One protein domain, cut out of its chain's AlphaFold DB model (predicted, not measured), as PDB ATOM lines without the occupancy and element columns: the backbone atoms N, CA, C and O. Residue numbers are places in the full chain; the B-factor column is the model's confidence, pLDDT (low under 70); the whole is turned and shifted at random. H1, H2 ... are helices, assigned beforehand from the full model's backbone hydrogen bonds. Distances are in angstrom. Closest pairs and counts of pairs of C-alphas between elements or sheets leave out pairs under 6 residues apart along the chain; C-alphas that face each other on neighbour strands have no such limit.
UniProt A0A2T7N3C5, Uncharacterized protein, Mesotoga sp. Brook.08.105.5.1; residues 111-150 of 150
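Overview. This is residues 111 to 150 of the 150 residues of an uncharacterized protein of Mesotoga sp. Brook.08.105.5.1 (UniProt A0A2T7N3C5). One long helix, H1, makes the long axis, and at its end the printed part folds back as a small hook, with the short helix H2 and a four-residue tail, residues 147 to 150. Residues 111 to 131 of H1 stand free. The printed part has 40 residues with two named helices, H1 then H2, and no named strand; the class is all helix. It is extended, with a radius of gyration of the C-alphas of 14.6 A and spans of 45 by 17 by 7 A.

Along the chain. H1, residues 111 to 136, begins at C-alpha 111 (8.385, 4.480, -51.300) and measures 37.1 A from first to last C-alpha. H2, residues 142 to 146, ends at C-alpha 146 (-9.791, 22.957, -22.016).

Arrangement. H1 and H2 are close but not clearly touching; their closest C-alphas, Leu 136 and Val 145, are 6.1 A apart. In H1 every O i to N i+4 pair is within hydrogen-bond range; in H2 0 of 1 is, beside 2 of 2 O i to N i+3 pairs.

Size, cuts and confidence. The C-alphas farthest apart, of Asp 111 and Asp 140, are 45.6 A apart. The printed part has no cut, and the link from H1 to H2 is tight. Residues 140 to 150 of the model have pLDDT under 70.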
ATOM      1  N   ASP A 111       9.582   3.627 -51.215       88.25
ATOM      2  CA  ASP A 111       8.385   4.480 -51.300       88.25
ATOM      3  C   ASP A 111       7.123   3.783 -50.772       88.25
ATOM      4  O   ASP A 111       6.274   4.409 -50.138       88.25
ATOM      5  N   SER A 112       7.016   2.463 -50.963       88.31
ATOM      6  CA  SER A 112       5.912   1.668 -50.415       88.31
ATOM      7  C   SER A 112       5.929   1.640 -48.884       88.31
ATOM      8  O   SER A 112       4.893   1.832 -48.242       88.31
ATOM      9  N   GLU A 113       7.095   1.410 -48.276       89.56
ATOM     10  CA  GLU A 113       7.241   1.439 -46.819       89.56
ATOM     11  C   GLU A 113       6.976   2.837 -46.257       89.56
ATOM     12  O   GLU A 113       6.258   2.963 -45.261       89.56
ATOM     13  N   ARG A 114       7.475   3.881 -46.929       89.62
ATOM     14  CA  ARG A 114       7.187   5.279 -46.599       89.62
ATOM     15  C   ARG A 114       5.684   5.556 -46.625       89.62
ATOM     16  O   ARG A 114       5.143   6.066 -45.647       89.62
ATOM     17  N   ALA A 115       4.992   5.175 -47.699       90.00
ATOM     18  CA  ALA A 115       3.550   5.372 -47.830       90.00
ATOM     19  C   ALA A 115       2.770   4.644 -46.723       90.00
ATOM     20  O   ALA A 115       1.870   5.221 -46.112       90.00
ATOM     21  N   LYS A 116       3.144   3.399 -46.397       91.62
ATOM     22  CA  LYS A 116       2.537   2.642 -45.287       91.62
ATOM     23  C   LYS A 116       2.750   3.329 -43.937       91.62
ATOM     24  O   LYS A 116       1.827   3.364 -43.119       91.62
ATOM     25  N   PHE A 117       3.947   3.861 -43.692       88.81
ATOM     26  CA  PHE A 117       4.267   4.580 -42.462       88.81
ATOM     27  C   PHE A 117       3.430   5.858 -42.316       88.81
ATOM     28  O   PHE A 117       2.784   6.051 -41.283       88.81
ATOM     29  N   GLU A 118       3.363   6.679 -43.363       89.75
ATOM     30  CA  GLU A 118       2.571   7.913 -43.359       89.75
ATOM     31  C   GLU A 118       1.068   7.636 -43.224       89.75
ATOM     32  O   GLU A 118       0.387   8.277 -42.421       89.75
ATOM     33  N   LEU A 119       0.548   6.605 -43.900       92.88
ATOM     34  CA  LEU A 119      -0.838   6.162 -43.719       92.88
ATOM     35  C   LEU A 119      -1.122   5.750 -42.272       92.88
ATOM     36  O   LEU A 119      -2.152   6.130 -41.709       92.88
ATOM     37  N   LYS A 120      -0.209   5.007 -41.635       92.75
ATOM     38  CA  LYS A 120      -0.346   4.617 -40.224       92.75
ATOM     39  C   LYS A 120      -0.351   5.842 -39.306       92.75
ATOM     40  O   LYS A 120      -1.181   5.914 -38.397       92.75
ATOM     41  N   LYS A 121       0.532   6.814 -39.552       90.19
ATOM     42  CA  LYS A 121       0.610   8.072 -38.794       90.19
ATOM     43  C   LYS A 121      -0.673   8.894 -38.938       90.19
ATOM     44  O   LYS A 121      -1.247   9.302 -37.928       90.19
ATOM     45  N   SER A 122      -1.164   9.057 -40.166       92.88
ATOM     46  CA  SER A 122      -2.423   9.745 -40.465       92.88
ATOM     47  C   SER A 122      -3.613   9.068 -39.781       92.88
ATOM     48  O   SER A 122      -4.358   9.713 -39.043       92.88
ATOM     49  N   ARG A 123      -3.734   7.739 -39.896       94.88
ATOM     50  CA  ARG A 123      -4.802   6.972 -39.239       94.88
ATOM     51  C   ARG A 123      -4.778   7.130 -37.719       94.88
ATOM     52  O   ARG A 123      -5.834   7.277 -37.108       94.88
ATOM     53  N   ASN A 124      -3.598   7.121 -37.103       93.75
ATOM     54  CA  ASN A 124      -3.462   7.358 -35.665       93.75
ATOM     55  C   ASN A 124      -3.870   8.785 -35.273       93.75
ATOM     56  O   ASN A 124      -4.528   8.960 -34.251       93.75
ATOM     57  N   LYS A 125      -3.532   9.796 -36.086       93.19
ATOM     58  CA  LYS A 125      -3.975  11.181 -35.864       93.19
ATOM     59  C   LYS A 125      -5.499  11.295 -35.940       93.19
ATOM     60  O   LYS A 125      -6.097  11.875 -35.042       93.19
ATOM     61  N   ILE A 126      -6.123  10.685 -36.949       94.44
ATOM     62  CA  ILE A 126      -7.586  10.650 -37.098       94.44
ATOM     63  C   ILE A 126      -8.239   9.985 -35.882       94.44
ATOM     64  O   ILE A 126      -9.192  10.531 -35.337       94.44
ATOM     65  N   LYS A 127      -7.708   8.849 -35.413       93.81
ATOM     66  CA  LYS A 127      -8.213   8.182 -34.202       93.81
ATOM     67  C   LYS A 127      -8.151   9.085 -32.971       93.81
ATOM     68  O   LYS A 127      -9.157   9.224 -32.289       93.81
ATOM     69  N   LYS A 128      -7.012   9.743 -32.725       90.94
ATOM     70  CA  LYS A 128      -6.867  10.684 -31.602       90.94
ATOM     71  C   LYS A 128      -7.851  11.851 -31.702       90.94
ATOM     72  O   LYS A 128      -8.491  12.190 -30.717       90.94
ATOM     73  N   LEU A 129      -8.006  12.436 -32.890       90.38
ATOM     74  CA  LEU A 129      -8.974  13.516 -33.117       90.38
ATOM     75  C   LEU A 129     -10.414  13.049 -32.891       90.38
ATOM     76  O   LEU A 129     -11.206  13.778 -32.305       90.38
ATOM     77  N   HIS A 130     -10.746  11.828 -33.311       90.88
ATOM     78  CA  HIS A 130     -12.053  11.234 -33.060       90.88
ATOM     79  C   HIS A 130     -12.308  11.015 -31.561       90.88
ATOM     80  O   HIS A 130     -13.376  11.364 -31.070       90.88
ATOM     81  N   GLU A 131     -11.326  10.499 -30.816       88.19
ATOM     82  CA  GLU A 131     -11.417  10.358 -29.358       88.19
ATOM     83  C   GLU A 131     -11.615  11.709 -28.661       88.19
ATOM     84  O   GLU A 131     -12.448  11.813 -27.764       88.19
ATOM     85  N   ILE A 132     -10.893  12.748 -29.093       85.38
ATOM     86  CA  ILE A 132     -11.079  14.115 -28.591       85.38
ATOM     87  C   ILE A 132     -12.508  14.583 -28.885       85.38
ATOM     88  O   ILE A 132     -13.210  14.975 -27.960       85.38
ATOM     89  N   ALA A 133     -12.986  14.460 -30.127       84.88
ATOM     90  CA  ALA A 133     -14.341  14.864 -30.505       84.88
ATOM     91  C   ALA A 133     -15.433  14.152 -29.681       84.88
ATOM     92  O   ALA A 133     -16.391  14.792 -29.257       84.88
ATOM     93  N   LEU A 134     -15.268  12.855 -29.390       84.88
ATOM     94  CA  LEU A 134     -16.185  12.098 -28.528       84.88
ATOM     95  C   LEU A 134     -16.181  12.572 -27.070       84.88
ATOM     96  O   LEU A 134     -17.197  12.453 -26.384       84.88
ATOM     97  N   LYS A 135     -15.041  13.050 -26.564       82.06
ATOM     98  CA  LYS A 135     -14.961  13.638 -25.223       82.06
ATOM     99  C   LYS A 135     -15.612  15.020 -25.195       82.06
ATOM    100  O   LYS A 135     -16.374  15.293 -24.276       82.06
ATOM    101  N   LEU A 136     -15.386  15.834 -26.230       77.50
ATOM    102  CA  LEU A 136     -16.026  17.143 -26.399       77.50
ATOM    103  C   LEU A 136     -17.550  17.030 -26.472       77.50
ATOM    104  O   LEU A 136     -18.247  17.776 -25.799       77.50
ATOM    105  N   SER A 137     -18.083  16.057 -27.220       76.00
ATOM    106  CA  SER A 137     -19.536  15.861 -27.346       76.00
ATOM    107  C   SER A 137     -20.226  15.444 -26.041       76.00
ATOM    108  O   SER A 137     -21.449  15.391 -25.991       76.00
ATOM    109  N   LYS A 138     -19.452  15.061 -25.020       76.81
ATOM    110  CA  LYS A 138     -19.930  14.656 -23.691       76.81
ATOM    111  C   LYS A 138     -19.603  15.689 -22.608       76.81
ATOM    112  O   LYS A 138     -19.855  15.420 -21.439       76.81
ATOM    113  N   ALA A 139     -18.972  16.806 -22.967       70.94
ATOM    114  CA  ALA A 139     -18.613  17.854 -22.026       70.94
ATOM    115  C   ALA A 139     -19.758  18.869 -21.922       70.94
ATOM    116  O   ALA A 139     -20.215  19.400 -22.929       70.94
ATOM    117  N   ASP A 140     -20.196  19.145 -20.693       67.75
ATOM    118  CA  ASP A 140     -21.343  20.023 -20.423       67.75
ATOM    119  C   ASP A 140     -20.968  21.519 -20.321       67.75
ATOM    120  O   ASP A 140     -21.851  22.360 -20.163       67.75
ATOM    121  N   SER A 141     -19.675  21.877 -20.384       66.88
ATOM    122  CA  SER A 141     -19.203  23.273 -20.380       66.88
ATOM    123  C   SER A 141     -17.868  23.456 -21.110       66.88
ATOM    124  O   SER A 141     -17.071  22.520 -21.221       66.88
ATOM    125  N   GLU A 142     -17.611  24.683 -21.576       64.56
ATOM    126  CA  GLU A 142     -16.370  25.063 -22.265       64.56
ATOM    127  C   GLU A 142     -15.119  24.937 -21.374       64.56
ATOM    128  O   GLU A 142     -14.065  24.559 -21.879       64.56
ATOM    129  N   GLU A 143     -15.198  25.153 -20.051       65.06
ATOM    130  CA  GLU A 143     -14.027  24.965 -19.174       65.06
ATOM    131  C   GLU A 143     -13.559  23.501 -19.098       65.06
ATOM    132  O   GLU A 143     -12.359  23.237 -19.139       65.06
ATOM    133  N   ARG A 144     -14.479  22.523 -19.077       61.25
ATOM    134  CA  ARG A 144     -14.116  21.086 -19.067       61.25
ATOM    135  C   ARG A 144     -13.463  20.617 -20.365       61.25
ATOM    136  O   ARG A 144     -12.795  19.584 -20.382       61.25
ATOM    137  N   VAL A 145     -13.679  21.347 -21.454       59.41
ATOM    138  CA  VAL A 145     -13.069  21.079 -22.757       59.41
ATOM    139  C   VAL A 145     -11.579  21.432 -22.749       59.41
ATOM    140  O   VAL A 145     -10.782  20.673 -23.300       59.41
ATOM    141  N   TYR A 146     -11.191  22.528 -22.093       59.94
ATOM    142  CA  TYR A 146      -9.791  22.957 -22.016       59.94
ATOM    143  C   TYR A 146      -8.912  21.985 -21.211       59.94
ATOM    144  O   TYR A 146      -7.833  21.627 -21.682       59.94
ATOM    145  N   ASP A 147      -9.406  21.458 -20.085       62.72
ATOM    146  CA  ASP A 147      -8.684  20.475 -19.250       62.72
ATOM    147  C   ASP A 147      -8.439  19.117 -19.943       62.72
ATOM    148  O   ASP A 147      -7.636  18.307 -19.486       62.72
ATOM    149  N   LEU A 148      -9.143  18.830 -21.043       58.31
ATOM    150  CA  LEU A 148      -9.000  17.585 -21.807       58.31
ATOM    151  C   LEU A 148      -7.987  17.679 -22.958       58.31
ATOM    152  O   LEU A 148      -7.648  16.646 -23.546       58.31
ATOM    153  N   ILE A 149      -7.571  18.896 -23.318       57.06
ATOM    154  CA  ILE A 149      -6.702  19.186 -24.468       57.06
ATOM    155  C   ILE A 149      -5.257  19.479 -24.025       57.06
ATOM    156  O   ILE A 149      -4.341  19.215 -24.809       57.06
ATOM    157  N   VAL A 150      -5.063  19.999 -22.806       52.91
ATOM    158  CA  VAL A 150      -3.752  20.336 -22.210       52.91
ATOM    159  C   VAL A 150      -3.082  19.116 -21.578       52.91
ATOM    160  O   VAL A 150      -3.777  18.338 -20.888       52.91
TER     161      VAL A 150